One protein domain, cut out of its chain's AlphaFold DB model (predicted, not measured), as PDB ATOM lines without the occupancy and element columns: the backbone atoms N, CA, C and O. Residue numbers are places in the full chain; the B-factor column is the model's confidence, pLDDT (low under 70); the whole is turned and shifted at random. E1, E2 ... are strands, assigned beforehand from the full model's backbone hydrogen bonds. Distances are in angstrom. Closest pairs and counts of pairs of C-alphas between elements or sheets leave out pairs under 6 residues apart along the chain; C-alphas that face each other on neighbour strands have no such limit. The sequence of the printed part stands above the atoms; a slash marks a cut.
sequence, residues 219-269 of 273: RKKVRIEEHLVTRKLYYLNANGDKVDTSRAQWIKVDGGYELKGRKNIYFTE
ATOM      1  N   ARG A 219     233.558 248.839 351.429       73.88
ATOM      2  CA  ARG A 219     234.006 247.438 351.413       73.88
ATOM      3  C   ARG A 219     232.797 246.544 351.124       73.88
ATOM      4  O   ARG A 219     231.804 246.602 351.845       73.88
ATOM      5  N   LYS A 220     232.858 245.743 350.061       73.94
ATOM      6  CA  LYS A 220     231.814 244.797 349.652       73.94
ATOM      7  C   LYS A 220     232.380 243.382 349.679       73.94
ATOM      8  O   LYS A 220     233.369 243.105 349.008       73.94
ATOM      9  N   LYS A 221     231.748 242.481 350.432       76.38
ATOM     10  CA  LYS A 221     232.086 241.053 350.398       76.38
ATOM     11  C   LYS A 221     231.555 240.446 349.096       76.38
ATOM     12  O   LYS A 221     230.380 240.626 348.785       76.38
ATOM     13  N   VAL A 222     232.404 239.750 348.349       80.06
ATOM     14  CA  VAL A 222     232.066 239.090 347.081       80.06
ATOM     15  C   VAL A 222     232.592 237.659 347.104       80.06
ATOM     16  O   VAL A 222     233.603 237.376 347.738       80.06
ATOM     17  N   ARG A 223     231.888 236.749 346.426       78.00
ATOM     18  CA  ARG A 223     232.357 235.386 346.164       78.00
ATOM     19  C   ARG A 223     233.009 235.339 344.787       78.00
ATOM     20  O   ARG A 223     232.467 235.901 343.838       78.00
ATOM     21  N   ILE A 224     234.162 234.687 344.703       78.88
ATOM     22  CA  ILE A 224     234.824 234.402 343.431       78.88
ATOM     23  C   ILE A 224     234.321 233.042 342.949       78.88
ATOM     24  O   ILE A 224     234.329 232.075 343.708       78.88
ATOM     25  N   GLU A 225     233.876 232.991 341.702       77.19
ATOM     26  CA  GLU A 225     233.385 231.791 341.025       77.19
ATOM     27  C   GLU A 225     234.295 231.468 339.834       77.19
ATOM     28  O   GLU A 225     235.065 232.313 339.378       77.19
ATOM     29  N   GLU A 226     234.219 230.241 339.327       80.38
ATOM     30  CA  GLU A 226     234.956 229.809 338.140       80.38
ATOM     31  C   GLU A 226     233.994 229.647 336.955       80.38
ATOM     32  O   GLU A 226     232.905 229.080 337.076       80.38
ATOM     33  N   HIS A 227     234.388 230.135 335.780       71.94
ATOM     34  CA  HIS A 227     233.682 229.849 334.535       71.94
ATOM     35  C   HIS A 227     233.840 228.371 334.167       71.94
ATOM     36  O   HIS A 227     234.919 227.948 333.754       71.94
ATOM     37  N   LEU A 228     232.732 227.626 334.198       64.94
ATOM     38  CA  LEU A 228     232.649 226.189 333.879       64.94
ATOM     39  C   LEU A 228     233.325 225.770 332.557       64.94
ATOM     40  O   LEU A 228     233.721 224.617 332.415       64.94
ATOM     41  N   VAL A 229     233.437 226.684 331.585       66.06
ATOM     42  CA  VAL A 229     234.009 226.416 330.253       66.06
ATOM     43  C   VAL A 229     235.468 226.867 330.138       66.06
ATOM     44  O   VAL A 229     236.289 226.147 329.580       66.06
ATOM     45  N   THR A 230     235.808 228.060 330.637       69.12
ATOM     46  CA  THR A 230     237.129 228.679 330.412       69.12
ATOM     47  C   THR A 230     238.101 228.500 331.575       69.12
ATOM     48  O   THR A 230     239.261 228.889 331.442       69.12
ATOM     49  N   ARG A 231     237.643 227.955 332.712       71.69
ATOM     50  CA  ARG A 231     238.389 227.844 333.979       71.69
ATOM     51  C   ARG A 231     238.970 229.163 334.504       71.69
ATOM     52  O   ARG A 231     239.918 229.196 335.286       71.69
ATOM     53  N   LYS A 232     238.411 230.287 334.051       74.94
ATOM     54  CA  LYS A 232     238.776 231.622 334.523       74.94
ATOM     55  C   LYS A 232     237.950 231.971 335.748       74.94
ATOM     56  O   LYS A 232     236.747 231.717 335.782       74.94
ATOM     57  N   LEU A 233     238.594 232.597 336.722       82.19
ATOM     58  CA  LEU A 233     237.920 233.135 337.891       82.19
ATOM     59  C   LEU A 233     237.168 234.412 337.500       82.19
ATOM     60  O   LEU A 233     237.680 235.221 336.728       82.19
ATOM     61  N   TYR A 234     235.981 234.623 338.055       81.44
ATOM     62  CA  TYR A 234     235.247 235.881 337.951       81.44
ATOM     63  C   TYR A 234     234.609 236.243 339.292       81.44
ATOM     64  O   TYR A 234     234.405 235.397 340.164       81.44
ATOM     65  N   TYR A 235     234.283 237.519 339.466       81.56
ATOM     66  CA  TYR A 235     233.498 238.004 340.600       81.56
ATOM     67  C   TYR A 235     232.337 238.869 340.108       81.56
ATOM     68  O   TYR A 235     232.398 239.450 339.023       81.56
ATOM     69  N   LEU A 236     231.269 238.955 340.902       78.38
ATOM     70  CA  LEU A 236     230.143 239.838 340.601       78.38
ATOM     71  C   LEU A 236     230.420 241.247 341.131       78.38
ATOM     72  O   LEU A 236     230.656 241.456 342.324       78.38
ATOM     73  N   ASN A 237     230.396 242.225 340.231       75.69
ATOM     74  CA  ASN A 237     230.585 243.628 340.568       75.69
ATOM     75  C   ASN A 237     229.352 244.192 341.309       75.69
ATOM     76  O   ASN A 237     228.279 243.597 341.350       75.69
ATOM     77  N   ALA A 238     229.480 245.405 341.848       66.25
ATOM     78  CA  ALA A 238     228.411 246.170 342.490       66.25
ATOM     79  C   ALA A 238     227.152 246.378 341.624       66.25
ATOM     80  O   ALA A 238     226.116 246.721 342.190       66.25
ATOM     81  N   ASN A 239     227.266 246.187 340.309       66.31
ATOM     82  CA  ASN A 239     226.206 246.333 339.314       66.31
ATOM     83  C   ASN A 239     225.580 244.983 338.893       66.31
ATOM     84  O   ASN A 239     224.636 244.976 338.115       66.31
ATOM     85  N   GLY A 240     226.109 243.844 339.366       71.75
ATOM     86  CA  GLY A 240     225.717 242.501 338.915       71.75
ATOM     87  C   GLY A 240     226.548 241.937 337.753       71.75
ATOM     88  O   GLY A 240     226.426 240.754 337.445       71.75
ATOM     89  N   ASP A 241     227.429 242.736 337.146       75.25
ATOM     90  CA  ASP A 241     228.285 242.299 336.035       75.25
ATOM     91  C   ASP A 241     229.312 241.241 336.467       75.25
ATOM     92  O   ASP A 241     229.964 241.389 337.506       75.25
ATOM     93  N   LYS A 242     229.516 240.212 335.634       83.50
ATOM     94  CA  LYS A 242     230.620 239.253 335.786       83.50
ATOM     95  C   LYS A 242     231.925 239.900 335.326       83.50
ATOM     96  O   LYS A 242     232.076 240.214 334.150       83.50
ATOM     97  N   VAL A 243     232.867 240.075 336.247       78.81
ATOM     98  CA  VAL A 243     234.200 240.614 335.962       78.81
ATOM     99  C   VAL A 243     235.226 239.501 336.127       78.81
ATOM    100  O   VAL A 243     235.465 239.037 337.243       78.81
ATOM    101  N   ASP A 244     235.827 239.084 335.012       82.88
ATOM    102  CA  ASP A 244     236.961 238.158 335.001       82.88
ATOM    103  C   ASP A 244     238.104 238.713 335.864       82.88
ATOM    104  O   ASP A 244     238.437 239.900 335.820       82.88
ATOM    105  N   THR A 245     238.717 237.845 336.661       79.19
ATOM    106  CA  THR A 245     239.788 238.202 337.587       79.19
ATOM    107  C   THR A 245     240.820 237.082 337.690       79.19
ATOM    108  O   THR A 245     240.599 235.955 337.252       79.19
ATOM    109  N   SER A 246     241.978 237.375 338.274       79.31
ATOM    110  CA  SER A 246     242.992 236.371 338.593       79.31
ATOM    111  C   SER A 246     243.494 236.568 340.016       79.31
ATOM    112  O   SER A 246     243.491 237.680 340.540       79.31
ATOM    113  N   ARG A 247     243.965 235.491 340.654       74.62
ATOM    114  CA  ARG A 247     244.446 235.526 342.046       74.62
ATOM    115  C   ARG A 247     245.547 236.570 342.286       74.62
ATOM    116  O   ARG A 247     245.607 237.134 343.370       74.62
ATOM    117  N   ALA A 248     246.355 236.873 341.267       76.38
ATOM    118  CA  ALA A 248     247.409 237.888 341.314       76.38
ATOM    119  C   ALA A 248     246.891 239.336 341.447       76.38
ATOM    120  O   ALA A 248     247.627 240.206 341.898       76.38
ATOM    121  N   GLN A 249     245.633 239.609 341.080       79.19
ATOM    122  CA  GLN A 249     245.027 240.942 341.210       79.19
ATOM    123  C   GLN A 249     244.561 241.255 342.642       79.19
ATOM    124  O   GLN A 249     244.259 242.410 342.942       79.19
ATOM    125  N   TRP A 250     244.476 240.250 343.520       82.62
ATOM    126  CA  TRP A 250     243.947 240.405 344.871       82.62
ATOM    127  C   TRP A 250     245.073 240.455 345.905       82.62
ATOM    128  O   TRP A 250     245.913 239.561 345.994       82.62
ATOM    129  N   ILE A 251     245.051 241.489 346.737       84.38
ATOM    130  CA  ILE A 251     245.997 241.702 347.829       84.38
ATOM    131  C   ILE A 251     245.583 240.805 348.998       84.38
ATOM    132  O   ILE A 251     244.435 240.850 349.431       84.38
ATOM    133  N   LYS A 252     246.497 239.991 349.533       81.50
ATOM    134  CA  LYS A 252     246.230 239.185 350.734       81.50
ATOM    135  C   LYS A 252     246.131 240.098 351.966       81.50
ATOM    136  O   LYS A 252     247.018 240.917 352.188       81.50
ATOM    137  N   VAL A 253     245.070 239.941 352.754       84.00
ATOM    138  CA  VAL A 253     244.770 240.725 353.970       84.00
ATOM    139  C   VAL A 253     244.380 239.750 355.089       84.00
ATOM    140  O   VAL A 253     244.005 238.609 354.807       84.00
ATOM    141  N   ASP A 254     244.459 240.155 356.357       66.75
ATOM    142  CA  ASP A 254     243.984 239.320 357.465       66.75
ATOM    143  C   ASP A 254     242.524 238.882 357.252       66.75
ATOM    144  O   ASP A 254     241.617 239.694 357.049       66.75
ATOM    145  N   GLY A 255     242.317 237.563 357.257       74.88
ATOM    146  CA  GLY A 255     241.025 236.924 357.003       74.88
ATOM    147  C   GLY A 255     240.640 236.720 355.530       74.88
ATOM    148  O   GLY A 255     239.558 236.190 355.286       74.88
ATOM    149  N   GLY A 256     241.470 237.094 354.544       85.06
ATOM    150  CA  GLY A 256     241.155 236.829 353.135       85.06
ATOM    151  C   GLY A 256     241.978 237.614 352.112       85.06
ATOM    152  O   GLY A 256     243.205 237.693 352.181       85.06
ATOM    153  N   TYR A 257     241.286 238.159 351.113       82.69
ATOM    154  CA  TYR A 257     241.875 238.834 349.961       82.69
ATOM    155  C   TYR A 257     241.031 240.042 349.533       82.69
ATOM    156  O   TYR A 257     239.802 239.972 349.525       82.69
ATOM    157  N   GLU A 258     241.683 241.132 349.124       87.00
ATOM    158  CA  GLU A 258     241.044 242.387 348.712       87.00
ATOM    159  C   GLU A 258     241.463 242.862 347.319       87.00
ATOM    160  O   GLU A 258     242.644 242.910 346.979       87.00
ATOM    161  N   LEU A 259     240.480 243.306 346.537       83.44
ATOM    162  CA  LEU A 259     240.648 243.944 345.236       83.44
ATOM    163  C   LEU A 259     240.135 245.388 345.311       83.44
ATOM    164  O   LEU A 259     238.945 245.637 345.528       83.44
ATOM    165  N   LYS A 260     241.027 246.366 345.124       81.12
ATOM    166  CA  LYS A 260     240.673 247.796 345.139       81.12
ATOM    167  C   LYS A 260     240.169 248.235 343.762       81.12
ATOM    168  O   LYS A 260     240.951 248.374 342.827       81.12
ATOM    169  N   GLY A 261     238.865 248.477 343.634       74.00
ATOM    170  CA  GLY A 261     238.264 249.083 342.444       74.00
ATOM    171  C   GLY A 261     238.176 250.611 342.531       74.00
ATOM    172  O   GLY A 261     238.329 251.206 343.594       74.00
ATOM    173  N   ARG A 262     237.831 251.266 341.411       67.00
ATOM    174  CA  ARG A 262     237.729 252.744 341.307       67.00
ATOM    175  C   ARG A 262     236.758 253.402 342.306       67.00
ATOM    176  O   ARG A 262     236.877 254.595 342.570       67.00
ATOM    177  N   LYS A 263     235.764 252.660 342.815       69.31
ATOM    178  CA  LYS A 263     234.737 253.158 343.757       69.31
ATOM    179  C   LYS A 263     234.548 252.266 344.996       69.31
ATOM    180  O   LYS A 263     234.334 252.806 346.077       69.31
ATOM    181  N   ASN A 264     234.673 250.941 344.871       78.00
ATOM    182  CA  ASN A 264     234.485 249.978 345.967       78.00
ATOM    183  C   ASN A 264     235.764 249.163 346.217       78.00
ATOM    184  O   ASN A 264     236.553 248.963 345.295       78.00
ATOM    185  N   ILE A 265     235.912 248.629 347.431       82.56
ATOM    186  CA  ILE A 265     236.889 247.575 347.743       82.56
ATOM    187  C   ILE A 265     236.122 246.257 347.794       82.56
ATOM    188  O   ILE A 265     235.170 246.142 348.564       82.56
ATOM    189  N   TYR A 266     236.509 245.279 346.986       82.00
ATOM    190  CA  TYR A 266     235.907 243.947 346.992       82.00
ATOM    191  C   TYR A 266     236.740 243.034 347.893       82.00
ATOM    192  O   TYR A 266     237.962 243.048 347.804       82.00
ATOM    193  N   PHE A 267     236.096 242.264 348.764       84.75
ATOM    194  CA  PHE A 267     236.748 241.342 349.697       84.75
ATOM    195  C   PHE A 267     236.203 239.927 349.508       84.75
ATOM    196  O   PHE A 267     234.985 239.746 349.501       84.75
ATOM    197  N   THR A 268     237.081 238.931 349.411       82.31
ATOM    198  CA  THR A 268     236.720 237.511 349.492       82.31
ATOM    199  C   THR A 268     237.507 236.836 350.609       82.31
ATOM    200  O   THR A 268     238.648 237.197 350.882       82.31
ATOM    201  N   GLU A 269     236.919 235.831 351.247       80.00
ATOM    202  CA  GLU A 269     237.589 235.049 352.295       80.00
ATOM    203  C   GLU A 269     238.473 233.952 351.690       80.00
ATOM    204  O   GLU A 269     239.556 233.664 352.194       80.00
TER     205      GLU A 269
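AT A GLANCE: This is residues 219 to 269 of the 273 residues of an uncharacterized protein of Gibberella fujikuroi (UniProt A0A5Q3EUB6). Two small sheets stand roughly face to face with their strands crossed, a loose and open sandwich: E1, E7, E6 and E5 make one layer, and E2, E3 and E4 make the other. E1 runs on into E2 to join the layers, residues 246 to 250 join them again between E4 and E5, and the turn between E2 and E3 lies at one end of the longest axis. The printed part has 51 residues, with no named helix and seven named strands in the order E1 E2 E3 E4 E5 E6 E7, and its class is all strand. The larger sheet has the order E1 E7 E6 E5 and is mixed, and the smaller has the order E2 E3 E4 and is antiparallel. The whole is compact, with a radius of gyration of the C-alphas of 10.6 A and spans of 31 by 22 by 15 A.

HOW THE PARTS SIT: E1, residues 219 to 221, is an edge strand and the parallel neighbour of E7, residues 264 to 268, at 35 degrees; N 220 and O 265 are 2.8 A apart, within hydrogen-bond range. E1 runs on into E2, residues 224 to 226, across a break of 2 residues, at 43 degrees. E2 forms a hairpin with E3, residues 233 to 236; their directions differ by 131 degrees, and N 234 and O 225 are within hydrogen-bond range at 2.8 A. E3 forms a second hairpin with E4, residues 242 to 245, at 140 degrees, and N 245 and O 233 are within range at 2.8 A. These three strands are a meander, each strand the antiparallel neighbour of the one before. E5, residues 251 to 253, is the other edge strand of the larger sheet and forms a hairpin with E6, residues 256 to 260, at 134 degrees, with N 251 and O 258 within range at 2.8 A. E6 and E7 form a hairpin at 158 degrees, with N 259 and O 266 within range at 2.8 A, and E5, E6 and E7 are the second meander. From edge to edge of the larger sheet the strands' lines turn by 87 degrees. Between the sheets, the closest C-alphas of E2 and E7 are those of Ile 224 and Thr 268, 7.1 A apart. E3 and E7 are apart, and so are E4 and E6.

IN THESE COORDINATES: E1 begins at C-alpha 219, at (234.006, 247.438, 351.413), and is 6.7 A from first to last C-alpha. E2 is 7.0 A long by the same measure, E3 10.6 A and E4 9.4 A. C-alpha 233, where E3 begins, is at (237.920, 233.135, 337.891). E5 is 6.3 A long, E6 13.6 A and E7 13.1 A. E7 ends at C-alpha 268, at (236.720, 237.511, 349.492).

THE WHOLE: The two C-alphas farthest apart are those of Val 229 and Asp 254, at 31.7 A, and the C-alphas of the first and last printed residues, Arg 219 and Glu 269, are 12.9 A apart. The printed part has no cut. The link from E2 to E3, with 6 residues, is short, and the other five links are tight. The mean pLDDT of the printed part is 77.3, and the residues under 70 are 228 to 230, 238 to 239, 254 and 262 to 263.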